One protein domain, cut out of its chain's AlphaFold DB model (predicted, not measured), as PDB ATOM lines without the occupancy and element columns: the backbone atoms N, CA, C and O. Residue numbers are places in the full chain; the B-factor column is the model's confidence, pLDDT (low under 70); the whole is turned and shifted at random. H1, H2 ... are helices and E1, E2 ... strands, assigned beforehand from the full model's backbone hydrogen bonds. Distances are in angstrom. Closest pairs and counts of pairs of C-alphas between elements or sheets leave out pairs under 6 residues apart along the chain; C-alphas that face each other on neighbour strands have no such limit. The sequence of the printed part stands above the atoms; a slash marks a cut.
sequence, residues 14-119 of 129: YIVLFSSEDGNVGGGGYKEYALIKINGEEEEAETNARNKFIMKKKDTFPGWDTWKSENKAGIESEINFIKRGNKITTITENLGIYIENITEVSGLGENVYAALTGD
ATOM      1  N   TYR A  14      86.490  49.028  71.404       94.00
ATOM      2  CA  TYR A  14      85.671  48.500  70.323       94.00
ATOM      3  C   TYR A  14      85.428  49.572  69.255       94.00
ATOM      4  O   TYR A  14      85.377  50.773  69.535       94.00
ATOM      5  N   ILE A  15      85.232  49.112  68.025       95.75
ATOM      6  CA  ILE A  15      84.828  49.909  66.872       95.75
ATOM      7  C   ILE A  15      83.400  49.515  66.528       95.75
ATOM      8  O   ILE A  15      83.138  48.344  66.252       95.75
ATOM      9  N   VAL A  16      82.495  50.489  66.507       94.88
ATOM     10  CA  VAL A  16      81.095  50.270  66.132       94.88
ATOM     11  C   VAL A  16      80.820  50.961  64.806       94.88
ATOM     12  O   VAL A  16      81.002  52.174  64.697       94.88
ATOM     13  N   LEU A  17      80.379  50.201  63.804       94.56
ATOM     14  CA  LEU A  17      79.821  50.738  62.563       94.56
ATOM     15  C   LEU A  17      78.302  50.763  62.679       94.56
ATOM     16  O   LEU A  17      77.689  49.725  62.928       94.56
ATOM     17  N   PHE A  18      77.695  51.927  62.478       93.88
ATOM     18  CA  PHE A  18      76.258  52.098  62.680       93.88
ATOM     19  C   PHE A  18      75.673  53.225  61.827       93.88
ATOM     20  O   PHE A  18      76.397  54.041  61.261       93.88
ATOM     21  N   SER A  19      74.347  53.296  61.774       93.94
ATOM     22  CA  SER A  19      73.603  54.485  61.353       93.94
ATOM     23  C   SER A  19      72.665  54.931  62.462       93.94
ATOM     24  O   SER A  19      72.067  54.087  63.127       93.94
ATOM     25  N   SER A  20      72.468  56.232  62.609       93.81
ATOM     26  CA  SER A  20      71.384  56.824  63.395       93.81
ATOM     27  C   SER A  20      71.040  58.200  62.829       93.81
ATOM     28  O   SER A  20      71.800  58.771  62.039       93.81
ATOM     29  N   GLU A  21      69.882  58.727  63.207       94.25
ATOM     30  CA  GLU A  21      69.403  60.037  62.752       94.25
ATOM     31  C   GLU A  21      70.312  61.186  63.210       94.25
ATOM     32  O   GLU A  21      70.501  62.156  62.478       94.25
ATOM     33  N   ASP A  22      70.896  61.066  64.402       94.00
ATOM     34  CA  ASP A  22      71.692  62.103  65.062       94.00
ATOM     35  C   ASP A  22      73.204  61.823  65.062       94.00
ATOM     36  O   ASP A  22      73.983  62.638  65.553       94.00
ATOM     37  N   GLY A  23      73.630  60.681  64.514       92.94
ATOM     38  CA  GLY A  23      75.028  60.255  64.509       92.94
ATOM     39  C   GLY A  23      75.545  59.761  65.863       92.94
ATOM     40  O   GLY A  23      76.747  59.541  65.994       92.94
ATOM     41  N   ASN A  24      74.673  59.558  66.859       93.75
ATOM     42  CA  ASN A  24      75.040  58.988  68.155       93.75
ATOM     43  C   ASN A  24      74.727  57.487  68.230       93.75
ATOM     44  O   ASN A  24      73.737  57.005  67.669       93.75
ATOM     45  N   VAL A  25      75.551  56.752  68.981       91.31
ATOM     46  CA  VAL A  25      75.293  55.342  69.309       91.31
ATOM     47  C   VAL A  25      74.017  55.247  70.149       91.31
ATOM     48  O   VAL A  25      73.874  55.960  71.141       91.31
ATOM     49  N   GLY A  26      73.081  54.384  69.744       90.31
ATOM     50  CA  GLY A  26      71.770  54.240  70.389       90.31
ATOM     51  C   GLY A  26      70.772  55.373  70.106       90.31
ATOM     52  O   GLY A  26      69.716  55.412  70.736       90.31
ATOM     53  N   GLY A  27      71.084  56.290  69.182       93.56
ATOM     54  CA  GLY A  27      70.191  57.376  68.772       93.56
ATOM     55  C   GLY A  27      68.928  56.914  68.027       93.56
ATOM     56  O   GLY A  27      68.698  55.727  67.789       93.56
ATOM     57  N   GLY A  28      68.088  57.872  67.624       95.00
ATOM     58  CA  GLY A  28      66.881  57.594  66.835       95.00
ATOM     59  C   GLY A  28      67.200  56.804  65.560       95.00
ATOM     60  O   GLY A  28      68.177  57.098  64.869       95.00
ATOM     61  N   GLY A  29      66.412  55.763  65.272       91.75
ATOM     62  CA  GLY A  29      66.613  54.918  64.090       91.75
ATOM     63  C   GLY A  29      67.926  54.120  64.085       91.75
ATOM     64  O   GLY A  29      68.377  53.745  63.004       91.75
ATOM     65  N   TYR A  30      68.544  53.882  65.251       92.31
ATOM     66  CA  TYR A  30      69.829  53.187  65.361       92.31
ATOM     67  C   TYR A  30      69.813  51.813  64.681       92.31
ATOM     68  O   TYR A  30      68.985  50.950  64.986       92.31
ATOM     69  N   LYS A  31      70.777  51.606  63.787       91.69
ATOM     70  CA  LYS A  31      71.089  50.313  63.181       91.69
ATOM     71  C   LYS A  31      72.567  50.054  63.360       91.69
ATOM     72  O   LYS A  31      73.394  50.785  62.822       91.69
ATOM     73  N   GLU A  32      72.884  49.007  64.098       92.62
ATOM     74  CA  GLU A  32      74.247  48.510  64.195       92.62
ATOM     75  C   GLU A  32      74.551  47.600  63.010       92.62
ATOM     76  O   GLU A  32      73.724  46.761  62.639       92.62
ATOM     77  N   TYR A  33      75.726  47.781  62.415       93.00
ATOM     78  CA  TYR A  33      76.216  46.975  61.303       93.00
ATOM     79  C   TYR A  33      77.372  46.067  61.717       93.00
ATOM     80  O   TYR A  33      77.474  44.961  61.196       93.00
ATOM     81  N   ALA A  34      78.248  46.522  62.616       93.50
ATOM     82  CA  ALA A  34      79.357  45.726  63.132       93.50
ATOM     83  C   ALA A  34      79.831  46.257  64.489       93.50
ATOM     84  O   ALA A  34      79.941  47.474  64.658       93.50
ATOM     85  N   LEU A  35      80.203  45.346  65.391       94.25
ATOM     86  CA  LEU A  35      80.914  45.640  66.631       94.25
ATOM     87  C   LEU A  35      82.202  44.815  66.655       94.25
ATOM     88  O   LEU A  35      82.185  43.594  66.787       94.25
ATOM     89  N   ILE A  36      83.333  45.500  66.498       95.38
ATOM     90  CA  ILE A  36      84.658  44.895  66.348       95.38
ATOM     91  C   ILE A  36      85.483  45.217  67.588       95.38
ATOM     92  O   ILE A  36      85.803  46.381  67.832       95.38
ATOM     93  N   LYS A  37      85.867  44.202  68.358       95.25
ATOM     94  CA  LYS A  37      86.678  44.366  69.567       95.25
ATOM     95  C   LYS A  37      88.158  44.193  69.249       95.25
ATOM     96  O   LYS A  37      88.539  43.256  68.549       95.25
ATOM     97  N   ILE A  38      89.026  45.065  69.773       94.38
ATOM     98  CA  ILE A  38      90.461  45.028  69.414       94.38
ATOM     99  C   ILE A  38      91.192  43.771  69.913       94.38
ATOM    100  O   ILE A  38      92.286  43.466  69.443       94.38
ATOM    101  N   ASN A  39      90.592  43.029  70.847       93.88
ATOM    102  CA  ASN A  39      91.071  41.719  71.286       93.88
ATOM    103  C   ASN A  39      90.847  40.618  70.227       93.88
ATOM    104  O   ASN A  39      91.266  39.482  70.434       93.88
ATOM    105  N   GLY A  40      90.224  40.929  69.087       92.44
ATOM    106  CA  GLY A  40      90.001  39.976  68.007       92.44
ATOM    107  C   GLY A  40      88.658  39.254  68.066       92.44
ATOM    108  O   GLY A  40      88.503  38.242  67.385       92.44
ATOM    109  N   GLU A  41      87.713  39.758  68.855       88.50
ATOM    110  CA  GLU A  41      86.322  39.308  68.869       88.50
ATOM    111  C   GLU A  41      85.447  40.221  67.994       88.50
ATOM    112  O   GLU A  41      85.695  41.420  67.863       88.50
ATOM    113  N   GLU A  42      84.403  39.648  67.405       84.81
ATOM    114  CA  GLU A  42      83.324  40.376  66.741       84.81
ATOM    115  C   GLU A  42      81.998  39.949  67.368       84.81
ATOM    116  O   GLU A  42      81.822  38.776  67.705       84.81
ATOM    117  N   GLU A  43      81.070  40.892  67.503       79.06
ATOM    118  CA  GLU A  43      79.664  40.575  67.735       79.06
ATOM    119  C   GLU A  43      78.885  40.767  66.425       79.06
ATOM    120  O   GLU A  43      78.876  41.849  65.830       79.06
ATOM    121  N   GLU A  44      78.274  39.684  65.936       65.69
ATOM    122  CA  GLU A  44      77.508  39.699  64.690       65.69
ATOM    123  C   GLU A  44      76.170  40.426  64.884       65.69
ATOM    124  O   GLU A  44      75.285  39.972  65.609       65.69
ATOM    125  N   ALA A  45      75.978  41.533  64.165       61.06
ATOM    126  CA  ALA A  45      74.670  42.159  63.993       61.06
ATOM    127  C   ALA A  45      73.961  41.541  62.770       61.06
ATOM    128  O   ALA A  45      73.979  42.105  61.676       61.06
ATOM    129  N   GLU A  46      73.354  40.359  62.939       59.72
ATOM    130  CA  GLU A  46      72.825  39.523  61.838       59.72
ATOM    131  C   GLU A  46      71.742  40.185  60.952       59.72
ATOM    132  O   GLU A  46      71.423  39.675  59.877       59.72
ATOM    133  N   THR A  47      71.140  41.307  61.363       68.44
ATOM    134  CA  THR A  47      69.924  41.833  60.714       68.44
ATOM    135  C   THR A  47      70.147  42.986  59.733       68.44
ATOM    136  O   THR A  47      69.353  43.133  58.804       68.44
ATOM    137  N   ASN A  48      71.199  43.795  59.889       82.50
ATOM    138  CA  ASN A  48      71.370  45.034  59.107       82.50
ATOM    139  C   ASN A  48      72.540  44.989  58.113       82.50
ATOM    140  O   ASN A  48      72.581  45.777  57.158       82.50
ATOM    141  N   ALA A  49      73.494  44.082  58.311       89.75
ATOM    142  CA  ALA A  49      74.677  43.954  57.474       89.75
ATOM    143  C   ALA A  49      75.172  42.509  57.432       89.75
ATOM    144  O   ALA A  49      74.812  41.677  58.259       89.75
ATOM    145  N   ARG A  50      76.034  42.224  56.456       91.56
ATOM    146  CA  ARG A  50      76.812  40.989  56.426       91.56
ATOM    147  C   ARG A  50      78.262  41.312  56.738       91.56
ATOM    148  O   ARG A  50      78.884  42.062  55.985       91.56
ATOM    149  N   ASN A  51      78.802  40.707  57.788       92.62
ATOM    150  CA  ASN A  51      80.208  40.839  58.138       92.62
ATOM    151  C   ASN A  51      81.007  39.632  57.659       92.62
ATOM    152  O   ASN A  51      80.542  38.493  57.670       92.62
ATOM    153  N   LYS A  52      82.219  39.898  57.183       94.75
ATOM    154  CA  LYS A  52      83.233  38.877  56.957       94.75
ATOM    155  C   LYS A  52      84.443  39.249  57.792       94.75
ATOM    156  O   LYS A  52      85.281  40.035  57.347       94.75
ATOM    157  N   PHE A  53      84.524  38.632  58.959       95.38
ATOM    158  CA  PHE A  53      85.562  38.890  59.934       95.38
ATOM    159  C   PHE A  53      86.730  37.919  59.819       95.38
ATOM    160  O   PHE A  53      86.573  36.709  59.635       95.38
ATOM    161  N   ILE A  54      87.931  38.477  59.895       96.81
ATOM    162  CA  ILE A  54      89.194  37.760  59.854       96.81
ATOM    163  C   ILE A  54      90.023  38.250  61.034       96.81
ATOM    164  O   ILE A  54      90.414  39.415  61.081       96.81
ATOM    165  N   MET A  55      90.366  37.330  61.932       96.56
ATOM    166  CA  MET A  55      91.344  37.567  62.989       96.56
ATOM    167  C   MET A  55      92.553  36.654  62.813       96.56
ATOM    168  O   MET A  55      92.423  35.470  62.488       96.56
ATOM    169  N   LYS A  56      93.748  37.215  63.015       97.38
ATOM    170  CA  LYS A  56      95.010  36.472  63.020       97.38
ATOM    171  C   LYS A  56      95.848  36.885  64.221       97.38
ATOM    172  O   LYS A  56      96.083  38.071  64.435       97.38
ATOM    173  N   LYS A  57      96.386  35.893  64.929       97.69
ATOM    174  CA  LYS A  57      97.523  36.088  65.834       97.69
ATOM    175  C   LYS A  57      98.792  36.002  64.996       97.69
ATOM    176  O   LYS A  57      99.094  34.939  64.458       97.69
ATOM    177  N   LYS A  58      99.477  37.128  64.820       97.50
ATOM    178  CA  LYS A  58     100.772  37.187  64.137       97.50
ATOM    179  C   LYS A  58     101.866  36.605  65.029       97.50
ATOM    180  O   LYS A  58     101.703  36.536  66.243       97.50
ATOM    181  N   ASP A  59     103.014  36.281  64.440       97.50
ATOM    182  CA  ASP A  59     104.199  35.819  65.183       97.50
ATOM    183  C   ASP A  59     104.713  36.866  66.191       97.50
ATOM    184  O   ASP A  59     105.434  36.540  67.128       97.50
ATOM    185  N   THR A  60     104.314  38.130  66.016       96.62
ATOM    186  CA  THR A  60     104.584  39.244  66.934       96.62
ATOM    187  C   THR A  60     103.650  39.289  68.146       96.62
ATOM    188  O   THR A  60     103.862  40.127  69.019       96.62
ATOM    189  N   PHE A  61     102.624  38.433  68.225       97.69
ATOM    190  CA  PHE A  61     101.692  38.410  69.351       97.69
ATOM    191  C   PHE A  61     102.397  37.909  70.623       97.69
ATOM    192  O   PHE A  61     102.769  36.736  70.692       97.69
ATOM    193  N   PRO A  62     102.544  38.748  71.667       96.88
ATOM    194  CA  PRO A  62     103.366  38.409  72.827       96.88
ATOM    195  C   PRO A  62     102.658  37.491  73.838       96.88
ATOM    196  O   PRO A  62     103.236  37.127  74.859       96.88
ATOM    197  N   GLY A  63     101.400  37.120  73.579       97.00
ATOM    198  CA  GLY A  63     100.535  36.439  74.539       97.00
ATOM    199  C   GLY A  63      99.615  37.407  75.285       97.00
ATOM    200  O   GLY A  63      99.859  38.611  75.360       97.00
ATOM    201  N   TRP A  64      98.524  36.874  75.837       94.62
ATOM    202  CA  TRP A  64      97.446  37.684  76.417       94.62
ATOM    203  C   TRP A  64      97.851  38.467  77.664       94.62
ATOM    204  O   TRP A  64      97.326  39.554  77.892       94.62
ATOM    205  N   ASP A  65      98.766  37.943  78.479       94.62
ATOM    206  CA  ASP A  65      99.194  38.640  79.693       94.62
ATOM    207  C   ASP A  65      99.996  39.900  79.367       94.62
ATOM    208  O   ASP A  65      99.681  40.975  79.881       94.62
ATOM    209  N   THR A  66     100.946  39.804  78.434       95.12
ATOM    210  CA  THR A  66     101.659  40.976  77.916       95.12
ATOM    211  C   THR A  66     100.706  41.910  77.178       95.12
ATOM    212  O   THR A  66     100.714  43.105  77.444       95.12
ATOM    213  N   TRP A  67      99.819  41.377  76.330       95.06
ATOM    214  CA  TRP A  67      98.823  42.180  75.616       95.06
ATOM    215  C   TRP A  67      97.971  43.038  76.567       95.06
ATOM    216  O   TRP A  67      97.817  44.238  76.339       95.06
ATOM    217  N   LYS A  68      97.469  42.458  77.669       92.50
ATOM    218  CA  LYS A  68      96.715  43.194  78.700       92.50
ATOM    219  C   LYS A  68      97.569  44.268  79.369       92.50
ATOM    220  O   LYS A  68      97.105  45.391  79.539       92.50
ATOM    221  N   SER A  69      98.793  43.919  79.770       92.38
ATOM    222  CA  SER A  69      99.702  44.834  80.469       92.38
ATOM    223  C   SER A  69     100.037  46.064  79.622       92.38
ATOM    224  O   SER A  69      99.946  47.191  80.104       92.38
ATOM    225  N   GLU A  70     100.364  45.857  78.348       93.88
ATOM    226  CA  GLU A  70     100.710  46.934  77.417       93.88
ATOM    227  C   GLU A  70      99.494  47.815  77.086       93.88
ATOM    228  O   GLU A  70      99.583  49.042  77.140       93.88
ATOM    229  N   ASN A  71      98.316  47.226  76.845       92.56
ATOM    230  CA  ASN A  71      97.091  48.016  76.660       92.56
ATOM    231  C   ASN A  71      96.730  48.829  77.919       92.56
ATOM    232  O   ASN A  71      96.284  49.972  77.809       92.56
ATOM    233  N   LYS A  72      96.987  48.288  79.119       89.69
ATOM    234  CA  LYS A  72      96.796  48.997  80.394       89.69
ATOM    235  C   LYS A  72      97.719  50.208  80.537       89.69
ATOM    236  O   LYS A  72      97.263  51.287  80.936       89.69
ATOM    237  N   ALA A  73      98.990  50.051  80.164       91.69
ATOM    238  CA  ALA A  73      99.955  51.150  80.106       91.69
ATOM    239  C   ALA A  73      99.527  52.226  79.088       91.69
ATOM    240  O   ALA A  73      99.637  53.425  79.354       91.69
ATOM    241  N   GLY A  74      98.910  51.796  77.990       91.56
ATOM    242  CA  GLY A  74      98.439  52.637  76.902       91.56
ATOM    243  C   GLY A  74      99.330  52.463  75.683       91.56
ATOM    244  O   GLY A  74     100.551  52.548  75.772       91.56
ATOM    245  N   ILE A  75      98.694  52.236  74.541       93.00
ATOM    246  CA  ILE A  75      99.361  51.969  73.274       93.00
ATOM    247  C   ILE A  75      98.730  52.817  72.175       93.00
ATOM    248  O   ILE A  75      97.518  53.035  72.160       93.00
ATOM    249  N   GLU A  76      99.556  53.299  71.252       94.19
ATOM    250  CA  GLU A  76      99.065  53.924  70.029       94.19
ATOM    251  C   GLU A  76      98.464  52.847  69.118       94.19
ATOM    252  O   GLU A  76      99.040  51.778  68.926       94.19
ATOM    253  N   SER A  77      97.273  53.101  68.588       93.19
ATOM    254  CA  SER A  77      96.586  52.176  67.688       93.19
ATOM    255  C   SER A  77      96.071  52.927  66.473       93.19
ATOM    256  O   SER A  77      95.608  54.061  66.580       93.19
ATOM    257  N   GLU A  78      96.136  52.270  65.321       95.88
ATOM    258  CA  GLU A  78      95.651  52.800  64.055       95.88
ATOM    259  C   GLU A  78      94.475  51.958  63.562       95.88
ATOM    260  O   GLU A  78      94.480  50.724  63.644       95.88
ATOM    261  N   ILE A  79      93.452  52.638  63.049       97.12
ATOM    262  CA  ILE A  79      92.270  52.010  62.473       97.12
ATOM    263  C   ILE A  79      92.080  52.588  61.080       97.12
ATOM    264  O   ILE A  79      91.938  53.797  60.907       97.12
ATOM    265  N   ASN A  80      92.069  51.705  60.090       97.94
ATOM    266  CA  ASN A  80      91.899  52.054  58.693       97.94
ATOM    267  C   ASN A  80      90.491  51.681  58.234       97.94
ATOM    268  O   ASN A  80      90.095  50.519  58.323       97.94
ATOM    269  N   PHE A  81      89.761  52.659  57.697       96.94
ATOM    270  CA  PHE A  81      88.451  52.454  57.083       96.94
ATOM    271  C   PHE A  81      88.543  52.670  55.573       96.94
ATOM    272  O   PHE A  81      88.914  53.744  55.104       96.94
ATOM    273  N   ILE A  82      88.164  51.660  54.795       96.75
ATOM    274  CA  ILE A  82      88.167  51.711  53.332       96.75
ATOM    275  C   ILE A  82      86.739  51.488  52.842       96.75
ATOM    276  O   ILE A  82      86.198  50.392  52.964       96.75
ATOM    277  N   LYS A  83      86.127  52.512  52.241       93.12
ATOM    278  CA  LYS A  83      84.773  52.418  51.679       93.12
ATOM    279  C   LYS A  83      84.807  52.152  50.173       93.12
ATOM    280  O   LYS A  83      85.460  52.877  49.424       93.12
ATOM    281  N   ARG A  84      84.053  51.150  49.708       93.38
ATOM    282  CA  ARG A  84      83.816  50.855  48.283       93.38
ATOM    283  C   ARG A  84      82.351  50.488  48.059       93.38
ATOM    284  O   ARG A  84      81.928  49.375  48.357       93.38
ATOM    285  N   GLY A  85      81.570  51.423  47.518       91.19
ATOM    286  CA  GLY A  85      80.122  51.244  47.378       91.19
ATOM    287  C   GLY A  85      79.452  51.103  48.749       91.19
ATOM    288  O   GLY A  85      79.597  51.988  49.593       91.19
ATOM    289  N   ASN A  86      78.754  49.986  48.963       91.81
ATOM    290  CA  ASN A  86      78.113  49.616  50.230       91.81
ATOM    291  C   ASN A  86      79.005  48.759  51.150       91.81
ATOM    292  O   ASN A  86      78.534  48.274  52.176       91.81
ATOM    293  N   LYS A  87      80.272  48.536  50.778       94.25
ATOM    294  CA  LYS A  87      81.230  47.771  51.579       94.25
ATOM    295  C   LYS A  87      82.176  48.701  52.313       94.25
ATOM    296  O   LYS A  87      82.738  49.620  51.710       94.25
ATOM    297  N   ILE A  88      82.371  48.425  53.592       95.50
ATOM    298  CA  ILE A  88      83.341  49.090  54.453       95.50
ATOM    299  C   ILE A  88      84.303  48.015  54.937       95.50
ATOM    300  O   ILE A  88      83.888  47.031  55.541       95.50
ATOM    301  N   THR A  89      85.583  48.184  54.630       97.50
ATOM    302  CA  THR A  89      86.646  47.343  55.170       97.50
ATOM    303  C   THR A  89      87.306  48.084  56.322       97.50
ATOM    304  O   THR A  89      87.870  49.157  56.111       97.50
ATOM    305  N   THR A  90      87.230  47.508  57.516       97.69
ATOM    306  CA  THR A  90      87.885  47.993  58.733       97.69
ATOM    307  C   THR A  90      89.109  47.131  58.996       97.69
ATOM    308  O   THR A  90      88.985  45.912  59.107       97.69
ATOM    309  N   ILE A  91      90.287  47.747  59.090       98.19
ATOM    310  CA  ILE A  91      91.556  47.059  59.354       98.19
ATOM    311  C   ILE A  91      92.209  47.696  60.572       98.19
ATOM    312  O   ILE A  91      92.352  48.917  60.637       98.19
ATOM    313  N   THR A  92      92.635  46.871  61.521       97.56
ATOM    314  CA  THR A  92      93.422  47.323  62.668       97.56
ATOM    315  C   THR A  92      94.351  46.214  63.151       97.56
ATOM    316  O   THR A  92      94.131  45.029  62.894       97.56
ATOM    317  N   GLU A  93      95.415  46.607  63.839       96.62
ATOM    318  CA  GLU A  93      96.308  45.688  64.525       96.62
ATOM    319  C   GLU A  93      96.669  46.243  65.897       96.62
ATOM    320  O   GLU A  93      97.075  47.396  66.022       96.62
ATOM    321  N   ASN A  94      96.571  45.396  66.917       95.88
ATOM    322  CA  ASN A  94      96.985  45.730  68.270       95.88
ATOM    323  C   ASN A  94      97.870  44.608  68.824       95.88
ATOM    324  O   ASN A  94      97.400  43.501  69.088       95.88
ATOM    325  N   LEU A  95      99.172  44.888  68.961       95.81
ATOM    326  CA  LEU A  95     100.170  43.959  69.516       95.81
ATOM    327  C   LEU A  95     100.123  42.557  68.884       95.81
ATOM    328  O   LEU A  95     100.079  41.547  69.582       95.81
ATOM    329  N   GLY A  96     100.102  42.486  67.552       96.50
ATOM    330  CA  GLY A  96     100.074  41.221  66.814       96.50
ATOM    331  C   GLY A  96      98.698  40.554  66.714       96.50
ATOM    332  O   GLY A  96      98.584  39.533  66.035       96.50
ATOM    333  N   ILE A  97      97.644  41.121  67.316       97.50
ATOM    334  CA  ILE A  97      96.254  40.793  66.976       97.50
ATOM    335  C   ILE A  97      95.867  41.612  65.750       97.50
ATOM    336  O   ILE A  97      95.610  42.806  65.855       97.50
ATOM    337  N   TYR A  98      95.858  40.972  64.584       98.12
ATOM    338  CA  TYR A  98      95.402  41.579  63.337       98.12
ATOM    339  C   TYR A  98      93.926  41.284  63.121       98.12
ATOM    340  O   TYR A  98      93.507  40.125  63.211       98.12
ATOM    341  N   ILE A  99      93.178  42.322  62.766       98.06
ATOM    342  CA  ILE A  99      91.756  42.260  62.466       98.06
ATOM    343  C   ILE A  99      91.503  42.898  61.105       98.06
ATOM    344  O   ILE A  99      91.951  44.009  60.819       98.06
ATOM    345  N   GLU A 100      90.723  42.201  60.290       98.06
ATOM    346  CA  GLU A 100      90.106  42.733  59.085       98.06
ATOM    347  C   GLU A 100      88.634  42.334  59.087       98.06
ATOM    348  O   GLU A 100      88.312  41.146  59.103       98.06
ATOM    349  N   ASN A 101      87.744  43.323  59.061       96.81
ATOM    350  CA  ASN A 101      86.319  43.094  58.885       96.81
ATOM    351  C   ASN A 101      85.834  43.745  57.595       96.81
ATOM    352  O   ASN A 101      86.134  44.909  57.333       96.81
ATOM    353  N   ILE A 102      85.069  43.006  56.797       96.12
ATOM    354  CA  ILE A 102      84.376  43.540  55.626       96.12
ATOM    355  C   ILE A 102      82.883  43.557  55.934       96.12
ATOM    356  O   ILE A 102      82.224  42.522  55.863       96.12
ATOM    357  N   THR A 103      82.361  44.746  56.210       94.38
ATOM    358  CA  THR A 103      80.945  44.995  56.477       94.38
ATOM    359  C   THR A 103      80.245  45.393  55.182       94.38
ATOM    360  O   THR A 103      80.553  46.421  54.575       94.38
ATOM    361  N   GLU A 104      79.303  44.571  54.731       93.62
ATOM    362  CA  GLU A 104      78.433  44.833  53.585       93.62
ATOM    363  C   GLU A 104      77.072  45.326  54.086       93.62
ATOM    364  O   GLU A 104      76.266  44.547  54.597       93.62
ATOM    365  N   VAL A 105      76.832  46.631  53.949       90.75
ATOM    366  CA  VAL A 105      75.606  47.290  54.414       90.75
ATOM    367  C   VAL A 105      74.479  47.044  53.410       90.75
ATOM    368  O   VAL A 105      74.657  47.197  52.196       90.75
ATOM    369  N   SER A 106      73.315  46.640  53.918       80.56
ATOM    370  CA  SER A 106      72.147  46.284  53.100       80.56
ATOM    371  C   SER A 106      71.333  47.499  52.617       80.56
ATOM    372  O   SER A 106      70.683  47.424  51.574       80.56
ATOM    373  N   GLY A 107      71.405  48.635  53.321       72.25
ATOM    374  CA  GLY A 107      70.723  49.885  52.975       72.25
ATOM    375  C   GLY A 107      71.511  50.762  51.994       72.25
ATOM    376  O   GLY A 107      72.575  51.291  52.318       72.25
ATOM    377  N   LEU A 108      70.982  50.964  50.784       60.88
ATOM    378  CA  LEU A 108      71.533  51.944  49.841       60.88
ATOM    379  C   LEU A 108      71.243  53.372  50.330       60.88
ATOM    380  O   LEU A 108      70.089  53.735  50.534       60.88
ATOM    381  N   GLY A 109      72.289  54.196  50.451       67.50
ATOM    382  CA  GLY A 109      72.165  55.625  50.765       67.50
ATOM    383  C   GLY A 109      72.119  55.977  52.255       67.50
ATOM    384  O   GLY A 109      71.975  57.153  52.576       67.50
ATOM    385  N   GLU A 110      72.273  55.004  53.157       77.94
ATOM    386  CA  GLU A 110      72.363  55.272  54.597       77.94
ATOM    387  C   GLU A 110      73.710  55.930  54.949       77.94
ATOM    388  O   GLU A 110      74.772  55.540  54.446       77.94
ATOM    389  N   ASN A 111      73.669  56.951  55.813       90.12
ATOM    390  CA  ASN A 111      74.877  57.498  56.425       90.12
ATOM    391  C   ASN A 111      75.413  56.474  57.423       90.12
ATOM    392  O   ASN A 111      74.704  56.077  58.345       90.12
ATOM    393  N   VAL A 112      76.669  56.072  57.235       92.31
ATOM    394  CA  VAL A 112      77.361  55.165  58.148       92.31
ATOM    395  C   VAL A 112      78.372  55.962  58.954       92.31
ATOM    396  O   VAL A 112      79.216  56.659  58.388       92.31
ATOM    397  N   TYR A 113      78.281  55.830  60.267       94.94
ATOM    398  CA  TYR A 113      79.181  56.406  61.249       94.94
ATOM    399  C   TYR A 113      80.066  55.314  61.848       94.94
ATOM    400  O   TYR A 113      79.706  54.134  61.866       94.94
ATOM    401  N   ALA A 114      81.228  55.727  62.348       94.75
ATOM    402  CA  ALA A 114      82.119  54.887  63.130       94.75
ATOM    403  C   ALA A 114      82.295  55.515  64.515       94.75
ATOM    404  O   ALA A 114      82.707  56.671  64.616       94.75
ATOM    405  N   ALA A 115      81.994  54.761  65.569       95.19
ATOM    406  CA  ALA A 115      82.297  55.149  66.942       95.19
ATOM    407  C   ALA A 115      83.491  54.348  67.460       95.19
ATOM    408  O   ALA A 115      83.572  53.134  67.265       95.19
ATOM    409  N   LEU A 116      84.393  55.042  68.152       94.69
ATOM    410  CA  LEU A 116      85.429  54.428  68.973       94.69
ATOM    411  C   LEU A 116      84.946  54.481  70.420       94.69
ATOM    412  O   LEU A 116      84.717  55.561  70.961       94.69
ATOM    413  N   THR A 117      84.748  53.315  71.018       92.44
ATOM    414  CA  THR A 117      84.233  53.160  72.385       92.44
ATOM    415  C   THR A 117      84.921  51.964  73.044       92.44
ATOM    416  O   THR A 117      85.934  51.488  72.538       92.44
ATOM    417  N   GLY A 118      84.433  51.477  74.176       91.44
ATOM    418  CA  GLY A 118      84.929  50.253  74.794       91.44
ATOM    419  C   GLY A 118      84.420  50.074  76.212       91.44
ATOM    420  O   GLY A 118      83.736  50.944  76.749       91.44
ATOM    421  N   ASP A 119      84.797  48.955  76.813       90.88
ATOM    422  CA  ASP A 119      84.495  48.666  78.211       90.88
ATOM    423  C   ASP A 119      85.717  48.943  79.092       90.88
ATOM    424  O   ASP A 119      86.815  48.469  78.809       90.88
TER     425      ASP A 119
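AT A GLANCE: This is residues 14 to 119 of the 129 residues of an uncharacterized protein of Butyrivibrio sp. INlla16 (UniProt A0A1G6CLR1). The domain is a sandwich of two twisted antiparallel sheets: the four strands E3, E6, E5 and E4 make one layer, and E2, E1 and E7 make the other, with their strands nearly aligned. The two layers come near each other where E2 is close to E3 and E6, while E4 and E7 stay apart, and the helix H1 lies at one end of the sandwich, on neither sheet. The printed part has 106 residues, with one named helix and seven named strands in the order E1 E2 E3 H1 E4 E5 E6 E7; the class is mostly strand. It is compact, with a radius of gyration of the C-alphas of 14.5 A, yet elongated, spanning 41 by 23 by 21 A.

IN THESE COORDINATES: In the larger sheet, E3 covers residues 49 to 57 and is 25.6 A long, E6 residues 97 to 105, 25.0 A, E5 residues 87 to 94, 23.0 A, and E4 residues 79 to 84. In the smaller sheet, E2 is residues 31 to 37, E1 residues 14 to 19 and E7 residues 113 to 118. H1 is residues 64 to 73, 14.2 A long. C-alpha 14, where E1 begins, is at (85.671, 48.500, 70.323); C-alpha 49, where E3 begins, is at (74.677, 43.954, 57.474); C-alpha 118, where E7 ends, is at (84.929, 50.253, 74.794).

HOW THE PARTS SIT: The larger sheet is strongly twisted, with E3 and E4 as edge strands. E3 and E6 are antiparallel at 170 degrees, with N 54 and O 100 2.8 A apart, within hydrogen-bond range. E4, E5 and E6 form a meander, each strand the antiparallel neighbour of the one before; N 90 and O 101 are 2.8 A apart between E5 and E6, and N 82 and O 89 2.8 A between E4 and E5. The smaller sheet faces it, with best planes 14 degrees apart. E1 and E2 are a hairpin, with N 17 and O 34 2.9 A apart, and E1 and E7 are antiparallel at 148 degrees, with N 16 and O 115 3.0 A apart. The closest C-alphas of E2 and E3 are those of Tyr 33 and Ala 49, 5.1 A. H1 is not on the larger sheet, but only just, with 4 pairs of C-alphas within 10 A. In H1 every O i to N i+4 pair is within hydrogen-bond range.

THE WHOLE: The C-alphas of Gly 28 and Asp 59, the two farthest apart, are 43.2 A from each other. The printed part has no cut. The links E1 to E2 and E2 to E3 are long, with 11 residues each. Mean pLDDT of the printed part is 91.8; residues 44 to 47 and 108 to 109 are under 70.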